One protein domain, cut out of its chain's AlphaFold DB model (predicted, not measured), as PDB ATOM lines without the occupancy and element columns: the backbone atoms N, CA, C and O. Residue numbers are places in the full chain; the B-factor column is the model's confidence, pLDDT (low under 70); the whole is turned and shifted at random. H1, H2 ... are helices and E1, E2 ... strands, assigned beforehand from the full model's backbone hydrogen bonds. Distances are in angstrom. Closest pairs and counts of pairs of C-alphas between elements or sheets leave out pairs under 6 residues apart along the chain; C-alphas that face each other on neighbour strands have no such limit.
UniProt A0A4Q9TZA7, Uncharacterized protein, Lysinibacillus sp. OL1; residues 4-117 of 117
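What this domain is: This is residues 4 to 117 of the 117 residues of an uncharacterized protein of Lysinibacillus sp. OL1 (UniProt A0A4Q9TZA7). A twisted sheet of five antiparallel strands makes a wall, with H2 and H3 over one of its faces: H2 crosses the strands and H3 runs along them nearer the E3 edge. H1 sits near the end of H3 and only grazes the sheet beside E2, and the unnamed residues 12 to 25 lead from it to H2. The printed part has 114 residues with three named helices followed by five named strands, H1 H2 H3 E1 E2 E3 E4 E5; the sheet's order is E1 - E2 - E5 - E4 - E3, and the class is mixed, helices and strands. The whole is compact, with a radius of gyration of the C-alphas of 13.5 A and spans of 40 by 30 by 26 A.

Where its parts are: E2, residues 67 to 77, is the longest strand by residues and measures 28.4 A from first to last C-alpha. Its neighbours are E1, residues 57 to 64, 21.0 A, and E5, residues 107 to 116, 29.3 A, which ends at C-alpha 116 (62.632, 6.887, -19.099). E4, residues 90 to 96, measures 19.9 A, and E3 is residues 83 to 87. H2, residues 26 to 35, measures 14.2 A; H3 is residues 39 to 47. H1, residues 4 to 11, begins at C-alpha 4 (34.908, 10.222, -7.036).

How they stand to each other: E3, E4 and E5 form a meander, each strand the antiparallel neighbour of the one before; with E2, the antiparallel neighbour of E5, they form a Greek key of four strands in a row. E1 and E2 are a hairpin, with N 59 and O 71 within hydrogen-bond range at 2.9 A. Across E2 and E5, N 70 and O 113 are 2.8 A apart; across E5 and E4, N 110 and O 93 are 2.9 A apart; across E4 and E3, N 85 and O 92 are 2.9 A apart. Two layers are formed, helices on one face of a sheet, by H2 and H3 on the same face. H2, at a height over the sheet of 8.2 A, lies over E2 and only just over E1, where 3 of its 10 C-alphas fall; it runs across the strands, at 81 degrees to E2 on the local plane. Its closest C-alphas to E1 are those of Cys 28 and Val 58, 6.5 A apart. H3, at a height of 10.3 A, lies over E4 and E3 and runs along the strands, at 5 degrees to E3 on the local plane; the closest C-alphas of H3 and E3 are those of Leu 41 and Phe 87, 5.7 A apart. H2 and H3 are close but not clearly touching, about perpendicular at 87 degrees, with the C-alphas of Ile 35 and Val 42 closest at 7.7 A. H1 only grazes the sheet; it is close to H3 but not clearly touching, the closest C-alphas, those of Lys 4 and Thr 47, being 6.3 A apart. In H1, H2 and H3 every O i to N i+4 pair is within hydrogen-bond range.

The domain as a whole: The two C-alphas farthest apart are those of Asp 65 and Glu 103, 41.6 A. The printed part has no cut. The link from H1 to H2, 14 residues, is long. The mean pLDDT of the printed part is 93.1, and no printed residue is under 70.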
ATOM      1  N   LYS A   4      33.751   9.932  -7.879       92.00
ATOM      2  CA  LYS A   4      34.908  10.222  -7.036       92.00
ATOM      3  C   LYS A   4      34.738   9.677  -5.614       92.00
ATOM      4  O   LYS A   4      35.598   8.943  -5.149       92.00
ATOM      5  N   GLN A   5      33.624   9.994  -4.955       91.19
ATOM      6  CA  GLN A   5      33.354   9.571  -3.576       91.19
ATOM      7  C   GLN A   5      33.287   8.047  -3.431       91.19
ATOM      8  O   GLN A   5      33.741   7.510  -2.423       91.19
ATOM      9  N   LEU A   6      32.721   7.356  -4.427       89.00
ATOM     10  CA  LEU A   6      32.670   5.895  -4.440       89.00
ATOM     11  C   LEU A   6      34.083   5.313  -4.505       89.00
ATOM     12  O   LEU A   6      34.470   4.561  -3.614       89.00
ATOM     13  N   ASN A   7      34.879   5.718  -5.496       92.44
ATOM     14  CA  ASN A   7      36.255   5.237  -5.647       92.44
ATOM     15  C   ASN A   7      37.125   5.559  -4.421       92.44
ATOM     16  O   ASN A   7      37.823   4.679  -3.919       92.44
ATOM     17  N   GLU A   8      37.022   6.770  -3.866       91.50
ATOM     18  CA  GLU A   8      37.745   7.158  -2.646       91.50
ATOM     19  C   GLU A   8      37.420   6.233  -1.465       91.50
ATOM     20  O   GLU A   8      38.323   5.826  -0.732       91.50
ATOM     21  N   GLN A   9      36.149   5.856  -1.290       88.38
ATOM     22  CA  GLN A   9      35.736   4.935  -0.231       88.38
ATOM     23  C   GLN A   9      36.334   3.533  -0.421       88.38
ATOM     24  O   GLN A   9      36.783   2.926   0.555       88.38
ATOM     25  N   PHE A  10      36.350   3.015  -1.651       82.56
ATOM     26  CA  PHE A  10      36.869   1.675  -1.938       82.56
ATOM     27  C   PHE A  10      38.393   1.600  -1.828       82.56
ATOM     28  O   PHE A  10      38.922   0.627  -1.287       82.56
ATOM     29  N   TYR A  11      39.102   2.641  -2.258       83.75
ATOM     30  CA  TYR A  11      40.567   2.653  -2.258       83.75
ATOM     31  C   TYR A  11      41.198   3.247  -1.007       83.75
ATOM     32  O   TYR A  11      42.418   3.167  -0.848       83.75
ATOM     33  N   ALA A  12      40.409   3.776  -0.068       84.12
ATOM     34  CA  ALA A  12      40.915   4.297   1.201       84.12
ATOM     35  C   ALA A  12      41.873   3.319   1.906       84.12
ATOM     36  O   ALA A  12      42.891   3.752   2.439       84.12
ATOM     37  N   LYS A  13      41.585   2.012   1.835       84.19
ATOM     38  CA  LYS A  13      42.350   0.940   2.494       84.19
ATOM     39  C   LYS A  13      43.416   0.271   1.626       84.19
ATOM     40  O   LYS A  13      44.070  -0.639   2.110       84.19
ATOM     41  N   ARG A  14      43.552   0.651   0.351       88.38
ATOM     42  CA  ARG A  14      44.606   0.079  -0.490       88.38
ATOM     43  C   ARG A  14      45.958   0.636  -0.090       88.38
ATOM     44  O   ARG A  14      46.099   1.849   0.101       88.38
ATOM     45  N   GLU A  15      46.909  -0.276  -0.017       91.38
ATOM     46  CA  GLU A  15      48.306   0.019   0.232       91.38
ATOM     47  C   GLU A  15      48.919   0.732  -0.968       91.38
ATOM     48  O   GLU A  15      48.448   0.615  -2.103       91.38
ATOM     49  N   LEU A  16      49.950   1.529  -0.707       93.12
ATOM     50  CA  LEU A  16      50.652   2.241  -1.765       93.12
ATOM     51  C   LEU A  16      51.654   1.300  -2.437       93.12
ATOM     52  O   LEU A  16      52.479   0.675  -1.770       93.12
ATOM     53  N   VAL A  17      51.635   1.245  -3.762       93.44
ATOM     54  CA  VAL A  17      52.677   0.610  -4.568       93.44
ATOM     55  C   VAL A  17      54.042   1.185  -4.177       93.44
ATOM     56  O   VAL A  17      54.182   2.394  -3.974       93.44
ATOM     57  N   GLY A  18      55.053   0.320  -4.058       87.81
ATOM     58  CA  GLY A  18      56.388   0.717  -3.606       87.81
ATOM     59  C   GLY A  18      56.509   0.839  -2.085       87.81
ATOM     60  O   GLY A  18      57.474   1.423  -1.598       87.81
ATOM     61  N   THR A  19      55.552   0.296  -1.325       88.81
ATOM     62  CA  THR A  19      55.633   0.154   0.138       88.81
ATOM     63  C   THR A  19      55.663  -1.316   0.560       88.81
ATOM     64  O   THR A  19      55.357  -2.203  -0.240       88.81
ATOM     65  N   VAL A  20      56.044  -1.572   1.822       80.31
ATOM     66  CA  VAL A  20      56.107  -2.923   2.420       80.31
ATOM     67  C   VAL A  20      54.771  -3.652   2.299       80.31
ATOM     68  O   VAL A  20      54.759  -4.850   2.032       80.31
ATOM     69  N   ASP A  21      53.668  -2.924   2.455       83.12
ATOM     70  CA  ASP A  21      52.325  -3.497   2.516       83.12
ATOM     71  C   ASP A  21      51.751  -3.843   1.125       83.12
ATOM     72  O   ASP A  21      50.770  -4.577   1.026       83.12
ATOM     73  N   HIS A  22      52.390  -3.379   0.041       81.12
ATOM     74  CA  HIS A  22      52.077  -3.771  -1.338       81.12
ATOM     75  C   HIS A  22      53.182  -4.653  -1.941       81.12
ATOM     76  O   HIS A  22      53.008  -5.853  -2.131       81.12
ATOM     77  N   CYS A  23      54.320  -4.042  -2.288       83.19
ATOM     78  CA  CYS A  23      55.493  -4.690  -2.871       83.19
ATOM     79  C   CYS A  23      56.649  -3.679  -2.952       83.19
ATOM     80  O   CYS A  23      56.473  -2.579  -3.482       83.19
ATOM     81  N   LEU A  24      57.837  -4.071  -2.479       88.38
ATOM     82  CA  LEU A  24      59.074  -3.275  -2.525       88.38
ATOM     83  C   LEU A  24      60.006  -3.657  -3.687       88.38
ATOM     84  O   LEU A  24      61.212  -3.425  -3.612       88.38
ATOM     85  N   CYS A  25      59.492  -4.278  -4.753       92.25
ATOM     86  CA  CYS A  25      60.333  -4.544  -5.917       92.25
ATOM     87  C   CYS A  25      60.750  -3.231  -6.600       92.25
ATOM     88  O   CYS A  25      60.034  -2.226  -6.545       92.25
ATOM     89  N   GLU A  26      61.906  -3.256  -7.266       92.81
ATOM     90  CA  GLU A  26      62.479  -2.084  -7.941       92.81
ATOM     91  C   GLU A  26      61.494  -1.452  -8.932       92.81
ATOM     92  O   GLU A  26      61.390  -0.231  -9.007       92.81
ATOM     93  N   ASP A  27      60.704  -2.272  -9.625       93.44
ATOM     94  CA  ASP A  27      59.706  -1.807 -10.587       93.44
ATOM     95  C   ASP A  27      58.529  -1.079  -9.941       93.44
ATOM     96  O   ASP A  27      58.090  -0.055 -10.461       93.44
ATOM     97  N   CYS A  28      58.034  -1.564  -8.799       94.31
ATOM     98  CA  CYS A  28      56.965  -0.897  -8.056       94.31
ATOM     99  C   CYS A  28      57.435   0.460  -7.519       94.31
ATOM    100  O   CYS A  28      56.711   1.449  -7.630       94.31
ATOM    101  N   ILE A  29      58.653   0.520  -6.974       95.25
ATOM    102  CA  ILE A  29      59.244   1.766  -6.467       95.25
ATOM    103  C   ILE A  29      59.444   2.756  -7.618       95.25
ATOM    104  O   ILE A  29      58.972   3.891  -7.546       95.25
ATOM    105  N   PHE A  30      60.072   2.314  -8.711       96.19
ATOM    106  CA  PHE A  30      60.306   3.151  -9.883       96.19
ATOM    107  C   PHE A  30      58.993   3.684 -10.466       96.19
ATOM    108  O   PHE A  30      58.867   4.885 -10.703       96.19
ATOM    109  N   TYR A  31      57.981   2.831 -10.638       96.38
ATOM    110  CA  TYR A  31      56.655   3.262 -11.074       96.38
ATOM    111  C   TYR A  31      56.069   4.340 -10.150       96.38
ATOM    112  O   TYR A  31      55.665   5.402 -10.635       96.38
ATOM    113  N   ALA A  32      56.051   4.094  -8.835       95.31
ATOM    114  CA  ALA A  32      55.450   4.997  -7.856       95.31
ATOM    115  C   ALA A  32      56.101   6.392  -7.871       95.31
ATOM    116  O   ALA A  32      55.415   7.398  -7.680       95.31
ATOM    117  N   GLU A  33      57.403   6.469  -8.152       95.12
ATOM    118  CA  GLU A  33      58.127   7.731  -8.314       95.12
ATOM    119  C   GLU A  33      57.845   8.423  -9.654       95.12
ATOM    120  O   GLU A  33      57.702   9.648  -9.704       95.12
ATOM    121  N   GLN A  34      57.794   7.672 -10.759       96.50
ATOM    122  CA  GLN A  34      57.670   8.256 -12.097       96.50
ATOM    123  C   GLN A  34      56.242   8.694 -12.424       96.50
ATOM    124  O   GLN A  34      56.061   9.766 -13.006       96.50
ATOM    125  N   ILE A  35      55.222   7.923 -12.029       95.69
ATOM    126  CA  ILE A  35      53.824   8.239 -12.358       95.69
ATOM    127  C   ILE A  35      53.389   9.581 -11.760       95.69
ATOM    128  O   ILE A  35      52.671  10.350 -12.398       95.69
ATOM    129  N   MET A  36      53.917   9.918 -10.581       95.38
ATOM    130  CA  MET A  36      53.620  11.171  -9.887       95.38
ATOM    131  C   MET A  36      54.205  12.410 -10.574       95.38
ATOM    132  O   MET A  36      53.801  13.522 -10.250       95.38
ATOM    133  N   LYS A  37      55.128  12.249 -11.532       95.62
ATOM    134  CA  LYS A  37      55.680  13.365 -12.320       95.62
ATOM    135  C   LYS A  37      54.743  13.801 -13.453       95.62
ATOM    136  O   LYS A  37      54.931  14.876 -14.019       95.62
ATOM    137  N   ASN A  38      53.737  12.991 -13.794       94.38
ATOM    138  CA  ASN A  38      52.730  13.321 -14.800       94.38
ATOM    139  C   ASN A  38      51.522  14.019 -14.142       94.38
ATOM    140  O   ASN A  38      50.485  13.403 -13.900       94.38
ATOM    141  N   ASN A  39      51.665  15.316 -13.834       95.38
ATOM    142  CA  ASN A  39      50.659  16.079 -13.079       95.38
ATOM    143  C   ASN A  39      49.255  16.027 -13.700       95.38
ATOM    144  O   ASN A  39      48.279  15.897 -12.973       95.38
ATOM    145  N   THR A  40      49.137  16.092 -15.029       96.38
ATOM    146  CA  THR A  40      47.832  16.092 -15.711       96.38
ATOM    147  C   THR A  40      47.120  14.747 -15.595       96.38
ATOM    148  O   THR A  40      45.914  14.717 -15.355       96.38
ATOM    149  N   LEU A  41      47.855  13.635 -15.705       95.62
ATOM    150  CA  LEU A  41      47.323  12.300 -15.429       95.62
ATOM    151  C   LEU A  41      46.882  12.172 -13.967       95.62
ATOM    152  O   LEU A  41      45.790  11.675 -13.696       95.62
ATOM    153  N   VAL A  42      47.718  12.629 -13.032       96.69
ATOM    154  CA  VAL A  42      47.438  12.547 -11.591       96.69
ATOM    155  C   VAL A  42      46.187  13.358 -11.243       96.69
ATOM    156  O   VAL A  42      45.291  12.855 -10.569       96.69
ATOM    157  N   GLU A  43      46.079  14.587 -11.748       96.75
ATOM    158  CA  GLU A  43      44.895  15.433 -11.575       96.75
ATOM    159  C   GLU A  43      43.642  14.768 -12.149       96.75
ATOM    160  O   GLU A  43      42.615  14.722 -11.469       96.75
ATOM    161  N   PHE A  44      43.729  14.196 -13.354       96.38
ATOM    162  CA  PHE A  44      42.621  13.464 -13.963       96.38
ATOM    163  C   PHE A  44      42.171  12.283 -13.091       96.38
ATOM    164  O   PHE A  44      40.984  12.183 -12.775       96.38
ATOM    165  N   LEU A  45      43.094  11.434 -12.634       95.81
ATOM    166  CA  LEU A  45      42.781  10.309 -11.746       95.81
ATOM    167  C   LEU A  45      42.159  10.778 -10.424       95.81
ATOM    168  O   LEU A  45      41.156  10.215  -9.983       95.81
ATOM    169  N   HIS A  46      42.638  11.881  -9.846       95.38
ATOM    170  CA  HIS A  46      42.024  12.475  -8.656       95.38
ATOM    171  C   HIS A  46      40.598  12.988  -8.900       95.38
ATOM    172  O   HIS A  46      39.765  12.928  -7.988       95.38
ATOM    173  N   THR A  47      40.259  13.452 -10.111       95.19
ATOM    174  CA  THR A  47      38.854  13.772 -10.445       95.19
ATOM    175  C   THR A  47      37.960  12.533 -10.434       95.19
ATOM    176  O   THR A  47      36.767  12.644 -10.153       95.19
ATOM    177  N   LYS A  48      38.543  11.354 -10.676       94.81
ATOM    178  CA  LYS A  48      37.883  10.047 -10.603       94.81
ATOM    179  C   LYS A  48      37.968   9.405  -9.216       94.81
ATOM    180  O   LYS A  48      37.368   8.355  -9.024       94.81
ATOM    181  N   GLY A  49      38.652  10.018  -8.245       94.81
ATOM    182  CA  GLY A  49      38.852   9.445  -6.907       94.81
ATOM    183  C   GLY A  49      39.885   8.315  -6.859       94.81
ATOM    184  O   GLY A  49      39.836   7.482  -5.958       94.81
ATOM    185  N   LEU A  50      40.792   8.269  -7.834       94.88
ATOM    186  CA  LEU A  50      41.865   7.281  -7.948       94.88
ATOM    187  C   LEU A  50      43.208   7.926  -7.594       94.88
ATOM    188  O   LEU A  50      43.502   9.022  -8.068       94.88
ATOM    189  N   ASP A  51      44.037   7.235  -6.811       94.44
ATOM    190  CA  ASP A  51      45.468   7.544  -6.676       94.44
ATOM    191  C   ASP A  51      46.234   6.534  -7.544       94.44
ATOM    192  O   ASP A  51      46.071   5.328  -7.322       94.44
ATOM    193  N   PRO A  52      47.064   6.966  -8.515       93.94
ATOM    194  CA  PRO A  52      47.821   6.052  -9.371       93.94
ATOM    195  C   PRO A  52      48.698   5.063  -8.588       93.94
ATOM    196  O   PRO A  52      49.019   3.987  -9.086       93.94
ATOM    197  N   ARG A  53      49.082   5.389  -7.351       94.50
ATOM    198  CA  ARG A  53      49.902   4.526  -6.494       94.50
ATOM    199  C   ARG A  53      49.080   3.517  -5.696       94.50
ATOM    200  O   ARG A  53      49.665   2.782  -4.921       94.50
ATOM    201  N   LYS A  54      47.754   3.470  -5.843       94.31
ATOM    202  CA  LYS A  54      46.862   2.490  -5.189       94.31
ATOM    203  C   LYS A  54      46.308   1.449  -6.171       94.31
ATOM    204  O   LYS A  54      45.171   0.985  -6.026       94.31
ATOM    205  N   ALA A  55      47.091   1.144  -7.201       93.25
ATOM    206  CA  ALA A  55      46.780   0.110  -8.179       93.25
ATOM    207  C   ALA A  55      46.745  -1.284  -7.530       93.25
ATOM    208  O   ALA A  55      47.347  -1.489  -6.478       93.25
ATOM    209  N   ASP A  56      46.017  -2.213  -8.148       91.81
ATOM    210  CA  ASP A  56      46.028  -3.630  -7.762       91.81
ATOM    211  C   ASP A  56      47.283  -4.333  -8.281       91.81
ATOM    212  O   ASP A  56      47.854  -5.184  -7.603       91.81
ATOM    213  N   GLU A  57      47.705  -3.970  -9.491       92.06
ATOM    214  CA  GLU A  57      48.835  -4.589 -10.165       92.06
ATOM    215  C   GLU A  57      49.655  -3.540 -10.912       92.06
ATOM    216  O   GLU A  57      49.120  -2.617 -11.530       92.06
ATOM    217  N   VAL A  58      50.978  -3.699 -10.846       95.19
ATOM    218  CA  VAL A  58      51.949  -2.931 -11.624       95.19
ATOM    219  C   VAL A  58      52.919  -3.912 -12.251       95.19
ATOM    220  O   VAL A  58      53.662  -4.596 -11.546       95.19
ATOM    221  N   TRP A  59      52.941  -3.949 -13.579       95.75
ATOM    222  CA  TRP A  59      53.772  -4.874 -14.334       95.75
ATOM    223  C   TRP A  59      54.616  -4.140 -15.375       95.75
ATOM    224  O   TRP A  59      54.084  -3.542 -16.308       95.75
ATOM    225  N   CYS A  60      55.944  -4.212 -15.232       96.75
ATOM    226  CA  CYS A  60      56.878  -3.846 -16.294       96.75
ATOM    227  C   CYS A  60      56.913  -4.978 -17.330       96.75
ATOM    228  O   CYS A  60      57.496  -6.035 -17.081       96.75
ATOM    229  N   TYR A  61      56.279  -4.782 -18.485       96.94
ATOM    230  CA  TYR A  61      56.207  -5.817 -19.522       96.94
ATOM    231  C   TYR A  61      57.328  -5.709 -20.562       96.94
ATOM    232  O   TYR A  61      57.541  -6.642 -21.338       96.94
ATOM    233  N   MET A  62      58.033  -4.574 -20.621       96.75
ATOM    234  CA  MET A  62      59.117  -4.365 -21.579       96.75
ATOM    235  C   MET A  62      60.102  -3.301 -21.103       96.75
ATOM    236  O   MET A  62      59.710  -2.208 -20.704       96.75
ATOM    237  N   GLU A  63      61.390  -3.587 -21.272       97.62
ATOM    238  CA  GLU A  63      62.458  -2.593 -21.185       97.62
ATOM    239  C   GLU A  63      63.163  -2.493 -22.533       97.62
ATOM    240  O   GLU A  63      63.604  -3.500 -23.095       97.62
ATOM    241  N   LYS A  64      63.243  -1.283 -23.088       96.50
ATOM    242  CA  LYS A  64      63.819  -1.067 -24.413       96.50
ATOM    243  C   LYS A  64      64.333   0.358 -24.581       96.50
ATOM    244  O   LYS A  64      63.667   1.312 -24.198       96.50
ATOM    245  N   ASP A  65      65.515   0.500 -25.179       96.19
ATOM    246  CA  ASP A  65      66.097   1.788 -25.591       96.19
ATOM    247  C   ASP A  65      66.171   2.852 -24.470       96.19
ATOM    248  O   ASP A  65      66.047   4.050 -24.721       96.19
ATOM    249  N   GLY A  66      66.379   2.422 -23.220       96.56
ATOM    250  CA  GLY A  66      66.419   3.320 -22.059       96.56
ATOM    251  C   GLY A  66      65.047   3.659 -21.462       96.56
ATOM    252  O   GLY A  66      64.953   4.572 -20.645       96.56
ATOM    253  N   TYR A  67      63.993   2.945 -21.860       97.69
ATOM    254  CA  TYR A  67      62.632   3.112 -21.361       97.69
ATOM    255  C   TYR A  67      62.102   1.820 -20.738       97.69
ATOM    256  O   TYR A  67      62.420   0.725 -21.202       97.69
ATOM    257  N   LYS A  68      61.249   1.969 -19.724       98.19
ATOM    258  CA  LYS A  68      60.434   0.906 -19.133       98.19
ATOM    259  C   LYS A  68      58.963   1.125 -19.479       98.19
ATOM    260  O   LYS A  68      58.457   2.243 -19.355       98.19
ATOM    261  N   HIS A  69      58.291   0.063 -19.900       98.12
ATOM    262  CA  HIS A  69      56.881   0.050 -20.271       98.12
ATOM    263  C   HIS A  69      56.078  -0.710 -19.225       98.12
ATOM    264  O   HIS A  69      56.387  -1.862 -18.917       98.12
ATOM    265  N   TYR A  70      55.040  -0.061 -18.713       98.00
ATOM    266  CA  TYR A  70      54.217  -0.563 -17.630       98.00
ATOM    267  C   TYR A  70      52.762  -0.707 -18.044       98.00
ATOM    268  O   TYR A  70      52.214   0.180 -18.700       98.00
ATOM    269  N   THR A  71      52.141  -1.776 -17.558       97.69
ATOM    270  CA  THR A  71      50.690  -1.894 -17.419       97.69
ATOM    271  C   THR A  71      50.352  -1.779 -15.939       97.69
ATOM    272  O   THR A  71      51.005  -2.407 -15.101       97.69
ATOM    273  N   ILE A  72      49.368  -0.946 -15.617       96.62
ATOM    274  CA  ILE A  72      48.897  -0.706 -14.254       96.62
ATOM    275  C   ILE A  72      47.391  -0.873 -14.213       96.62
ATOM    276  O   ILE A  72      46.685  -0.141 -14.906       96.62
ATOM    277  N   ASP A  73      46.909  -1.771 -13.363       95.31
ATOM    278  CA  ASP A  73      45.500  -2.140 -13.325       95.31
ATOM    279  C   ASP A  73      44.822  -1.788 -12.001       95.31
ATOM    280  O   ASP A  73      45.363  -1.962 -10.907       95.31
ATOM    281  N   PHE A  74      43.589  -1.300 -12.127       94.44
ATOM    282  CA  PHE A  74      42.617  -1.145 -11.052       94.44
ATOM    283  C   PHE A  74      41.403  -2.008 -11.407       94.44
ATOM    284  O   PHE A  74      40.605  -1.604 -12.251       94.44
ATOM    285  N   PHE A  75      41.255  -3.191 -10.808       90.75
ATOM    286  CA  PHE A  75      40.317  -4.218 -11.291       90.75
ATOM    287  C   PHE A  75      38.835  -3.938 -11.020       90.75
ATOM    288  O   PHE A  75      37.973  -4.497 -11.697       90.75
ATOM    289  N   GLU A  76      38.530  -3.105 -10.031       90.19
ATOM    290  CA  GLU A  76      37.157  -2.820  -9.612       90.19
ATOM    291  C   GLU A  76      37.016  -1.333  -9.284       90.19
ATOM    292  O   GLU A  76      37.113  -0.945  -8.118       90.19
ATOM    293  N   VAL A  77      36.832  -0.498 -10.312       92.31
ATOM    294  CA  VAL A  77      36.568   0.952 -10.218       92.31
ATOM    295  C   VAL A  77      35.105   1.266 -10.542       92.31
ATOM    296  O   VAL A  77      34.414   0.530 -11.248       92.31
ATOM    297  N   TYR A  78      34.634   2.422 -10.082       92.44
ATOM    298  CA  TYR A  78      33.437   3.065 -10.610       92.44
ATOM    299  C   TYR A  78      33.808   3.990 -11.776       92.44
ATOM    300  O   TYR A  78      34.688   4.847 -11.643       92.44
ATOM    301  N   ALA A  79      33.094   3.858 -12.893       91.81
ATOM    302  CA  ALA A  79      33.145   4.764 -14.034       91.81
ATOM    303  C   ALA A  79      31.738   4.936 -14.625       91.81
ATOM    304  O   ALA A  79      30.905   4.036 -14.542       91.81
ATOM    305  N   ASP A  80      31.468   6.095 -15.229       89.00
ATOM    306  CA  ASP A  80      30.151   6.376 -15.823       89.00
ATOM    307  C   ASP A  80      29.945   5.621 -17.146       89.00
ATOM    308  O   ASP A  80      28.819   5.311 -17.535       89.00
ATOM    309  N   LYS A  81      31.047   5.367 -17.857       92.50
ATOM    310  CA  LYS A  81      31.106   4.688 -19.152       92.50
ATOM    311  C   LYS A  81      32.528   4.219 -19.430       92.50
ATOM    312  O   LYS A  81      33.477   4.702 -18.812       92.50
ATOM    313  N   GLU A  82      32.663   3.362 -20.432       96.00
ATOM    314  CA  GLU A  82      33.962   3.079 -21.030       96.00
ATOM    315  C   GLU A  82      34.531   4.340 -21.689       96.00
ATOM    316  O   GLU A  82      33.819   5.092 -22.369       96.00
ATOM    317  N   GLU A  83      35.814   4.594 -21.472       96.75
ATOM    318  CA  GLU A  83      36.495   5.755 -22.033       96.75
ATOM    319  C   GLU A  83      38.007   5.559 -22.095       96.75
ATOM    320  O   GLU A  83      38.596   4.848 -21.281       96.75
ATOM    321  N   THR A  84      38.650   6.230 -23.050       98.12
ATOM    322  CA  THR A  84      40.107   6.232 -23.200       98.12
ATOM    323  C   THR A  84      40.625   7.657 -23.256       98.12
ATOM    324  O   THR A  84      40.070   8.498 -23.962       98.12
ATOM    325  N   HIS A  85      41.723   7.903 -22.547       97.81
ATOM    326  CA  HIS A  85      42.386   9.201 -22.467       97.81
ATOM    327  C   HIS A  85      43.900   9.033 -22.591       97.81
ATOM    328  O   HIS A  85      44.453   8.039 -22.126       97.81
ATOM    329  N   THR A  86      44.581  10.015 -23.178       97.62
ATOM    330  CA  THR A  86      46.045  10.007 -23.329       97.62
ATOM    331  C   THR A  86      46.643  11.230 -22.648       97.62
ATOM    332  O   THR A  86      46.229  12.358 -22.911       97.62
ATOM    333  N   PHE A  87      47.657  11.008 -21.815       95.75
ATOM    334  CA  PHE A  87      48.352  12.026 -21.033       95.75
ATOM    335  C   PHE A  87      49.859  11.883 -21.224       95.75
ATOM    336  O   PHE A  87      50.532  11.183 -20.468       95.75
ATOM    337  N   GLY A  88      50.403  12.541 -22.249       93.94
ATOM    338  CA  GLY A  88      51.833  12.482 -22.553       93.94
ATOM    339  C   GLY A  88      52.294  11.051 -22.834       93.94
ATOM    340  O   GLY A  88      52.009  10.505 -23.895       93.94
ATOM    341  N   ASN A  89      53.006  10.461 -21.877       92.69
ATOM    342  CA  ASN A  89      53.587   9.122 -21.951       92.69
ATOM    343  C   ASN A  89      52.675   7.997 -21.428       92.69
ATOM    344  O   ASN A  89      53.155   6.879 -21.250       92.69
ATOM    345  N   ALA A  90      51.406   8.291 -21.137       97.31
ATOM    346  CA  ALA A  90      50.465   7.325 -20.589       97.31
ATOM    347  C   ALA A  90      49.120   7.337 -21.325       97.31
ATOM    348  O   ALA A  90      48.628   8.392 -21.733       97.31
ATOM    349  N   LYS A  91      48.503   6.165 -21.452       98.25
ATOM    350  CA  LYS A  91      47.150   5.955 -21.971       98.25
ATOM    351  C   LYS A  91      46.319   5.251 -20.906       98.25
ATOM    352  O   LYS A  91      46.687   4.176 -20.453       98.25
ATOM    353  N   ILE A  92      45.188   5.840 -20.549       98.00
ATOM    354  CA  ILE A  92      44.257   5.323 -19.544       98.00
ATOM    355  C   ILE A  92      43.017   4.803 -20.254       98.00
ATOM    356  O   ILE A  92      42.479   5.499 -21.114       98.00
ATOM    357  N   THR A  93      42.557   3.611 -19.894       98.19
ATOM    358  CA  THR A  93      41.345   2.999 -20.448       98.19
ATOM    359  C   THR A  93      40.458   2.500 -19.320       98.19
ATOM    360  O   THR A  93      40.895   1.687 -18.512       98.19
ATOM    361  N   PHE A  94      39.213   2.964 -19.296       97.38
ATOM    362  CA  PHE A  94      38.140   2.407 -18.481       97.38
ATOM    363  C   PHE A  94      37.305   1.480 -19.355       97.38
ATOM    364  O   PHE A  94      36.850   1.906 -20.419       97.38
ATOM    365  N   TYR A  95      37.094   0.243 -18.922       96.69
ATOM    366  CA  TYR A  95      36.284  -0.739 -19.648       96.69
ATOM    367  C   TYR A  95      35.573  -1.684 -18.685       96.69
ATOM    368  O   TYR A  95      35.984  -1.823 -17.534       96.69
ATOM    369  N   VAL A  96      34.486  -2.310 -19.133       94.94
ATOM    370  CA  VAL A  96      33.701  -3.213 -18.285       94.94
ATOM    371  C   VAL A  96      34.503  -4.480 -17.971       94.94
ATOM    372  O   VAL A  96      34.917  -5.224 -18.859       94.94
ATOM    373  N   ASN A  97      34.679  -4.748 -16.682       92.31
ATOM    374  CA  ASN A  97      35.181  -5.992 -16.133       92.31
ATOM    375  C   ASN A  97      34.040  -7.008 -15.992       92.31
ATOM    376  O   ASN A  97      33.302  -7.013 -15.007       92.31
ATOM    377  N   ILE A  98      33.921  -7.922 -16.955       88.62
ATOM    378  CA  ILE A  98      32.937  -9.015 -16.887       88.62
ATOM    379  C   ILE A  98      33.224 -10.030 -15.766       88.62
ATOM    380  O   ILE A  98      32.398 -10.903 -15.510       88.62
ATOM    381  N   TYR A  99      34.387  -9.923 -15.121       87.06
ATOM    382  CA  TYR A  99      34.826 -10.764 -14.013       87.06
ATOM    383  C   TYR A  99      34.818 -10.022 -12.667       87.06
ATOM    384  O   TYR A  99      35.370 -10.542 -11.702       87.06
ATOM    385  N   ALA A 100      34.231  -8.818 -12.588       86.50
ATOM    386  CA  ALA A 100      34.131  -8.088 -11.325       86.50
ATOM    387  C   ALA A 100      33.356  -8.907 -10.283       86.50
ATOM    388  O   ALA A 100      32.251  -9.385 -10.549       86.50
ATOM    389  N   GLU A 101      33.912  -9.034  -9.078       85.00
ATOM    390  CA  GLU A 101      33.232  -9.693  -7.961       85.00
ATOM    391  C   GLU A 101      32.228  -8.736  -7.308       85.00
ATOM    392  O   GLU A 101      31.169  -9.144  -6.822       85.00
ATOM    393  N   LYS A 102      32.545  -7.437  -7.316       80.62
ATOM    394  CA  LYS A 102      31.672  -6.369  -6.837       80.62
ATOM    395  C   LYS A 102      30.867  -5.798  -7.996       80.62
ATOM    396  O   LYS A 102      31.331  -4.911  -8.707       80.62
ATOM    397  N   GLU A 103      29.607  -6.215  -8.116       78.38
ATOM    398  CA  GLU A 103      28.678  -5.708  -9.144       78.38
ATOM    399  C   GLU A 103      28.553  -4.169  -9.163       78.38
ATOM    400  O   GLU A 103      28.226  -3.583 -10.192       78.38
ATOM    401  N   GLN A 104      28.820  -3.491  -8.038       79.25
ATOM    402  CA  GLN A 104      28.778  -2.026  -7.955       79.25
ATOM    403  C   GLN A 104      30.006  -1.330  -8.568       79.25
ATOM    404  O   GLN A 104      29.983  -0.109  -8.725       79.25
ATOM    405  N   LEU A 105      31.063  -2.077  -8.903       81.44
ATOM    406  CA  LEU A 105      32.325  -1.591  -9.469       81.44
ATOM    407  C   LEU A 105      32.705  -2.407 -10.712       81.44
ATOM    408  O   LEU A 105      33.751  -3.057 -10.740       81.44
ATOM    409  N   PRO A 106      31.856  -2.410 -11.750       89.06
ATOM    410  CA  PRO A 106      31.996  -3.343 -12.853       89.06
ATOM    411  C   PRO A 106      33.080  -2.922 -13.847       89.06
ATOM    412  O   PRO A 106      33.085  -3.448 -14.950       89.06
ATOM    413  N   TYR A 107      33.942  -1.950 -13.542       94.81
ATOM    414  CA  TYR A 107      34.945  -1.449 -14.479       94.81
ATOM    415  C   TYR A 107      36.360  -1.793 -14.026       94.81
ATOM    416  O   TYR A 107      36.658  -1.782 -12.834       94.81
ATOM    417  N   VAL A 108      37.241  -2.007 -14.999       95.31
ATOM    418  CA  VAL A 108      38.691  -1.891 -14.828       95.31
ATOM    419  C   VAL A 108      39.127  -0.500 -15.283       95.31
ATOM    420  O   VAL A 108      38.588   0.031 -16.255       95.31
ATOM    421  N   CYS A 109      40.121   0.080 -14.610       96.81
ATOM    422  CA  CYS A 109      40.942   1.153 -15.165       96.81
ATOM    423  C   CYS A 109      42.356   0.625 -15.402       96.81
ATOM    424  O   CYS A 109      43.038   0.272 -14.446       96.81
ATOM    425  N   THR A 110      42.808   0.628 -16.651       97.88
ATOM    426  CA  THR A 110      44.179   0.253 -17.022       97.88
ATOM    427  C   THR A 110      44.947   1.478 -17.486       97.88
ATOM    428  O   THR A 110      44.455   2.245 -18.318       97.88
ATOM    429  N   ILE A 111      46.169   1.648 -16.989       98.00
ATOM    430  CA  ILE A 111      47.129   2.646 -17.456       98.00
ATOM    431  C   ILE A 111      48.266   1.907 -18.163       98.00
ATOM    432  O   ILE A 111      48.972   1.119 -17.546       98.00
ATOM    433  N   ASP A 112      48.462   2.188 -19.445       98.19
ATOM    434  CA  ASP A 112      49.679   1.832 -20.180       98.19
ATOM    435  C   ASP A 112      50.607   3.051 -20.157       98.19
ATOM    436  O   ASP A 112      50.216   4.121 -20.630       98.19
ATOM    437  N   ALA A 113      51.787   2.934 -19.545       97.62
ATOM    438  CA  ALA A 113      52.695   4.059 -19.321       97.62
ATOM    439  C   ALA A 113      54.145   3.724 -19.681       97.62
ATOM    440  O   ALA A 113      54.633   2.629 -19.414       97.62
ATOM    441  N   VAL A 114      54.860   4.699 -20.246       97.56
ATOM    442  CA  VAL A 114      56.258   4.536 -20.676       97.56
ATOM    443  C   VAL A 114      57.152   5.546 -19.974       97.56
ATOM    444  O   VAL A 114      57.017   6.749 -20.186       97.56
ATOM    445  N   PHE A 115      58.103   5.090 -19.167       97.12
ATOM    446  CA  PHE A 115      58.995   5.964 -18.404       97.12
ATOM    447  C   PHE A 115      60.443   5.802 -18.844       97.12
ATOM    448  O   PHE A 115      60.889   4.705 -19.162       97.12
ATOM    449  N   LYS A 116      61.191   6.906 -18.846       95.50
ATOM    450  CA  LYS A 116      62.632   6.887 -19.099       95.50
ATOM    451  C   LYS A 116      63.373   6.458 -17.827       95.50
ATOM    452  O   LYS A 116      63.052   6.984 -16.760       95.50
ATOM    453  N   MET A 117      64.328   5.537 -17.964       91.62
ATOM    454  CA  MET A 117      65.243   5.117 -16.891       91.62
ATOM    455  C   MET A 117      66.238   6.215 -16.515       91.62
ATOM    456  O   MET A 117      66.654   6.986 -17.417       91.62
TER     457      MET A 117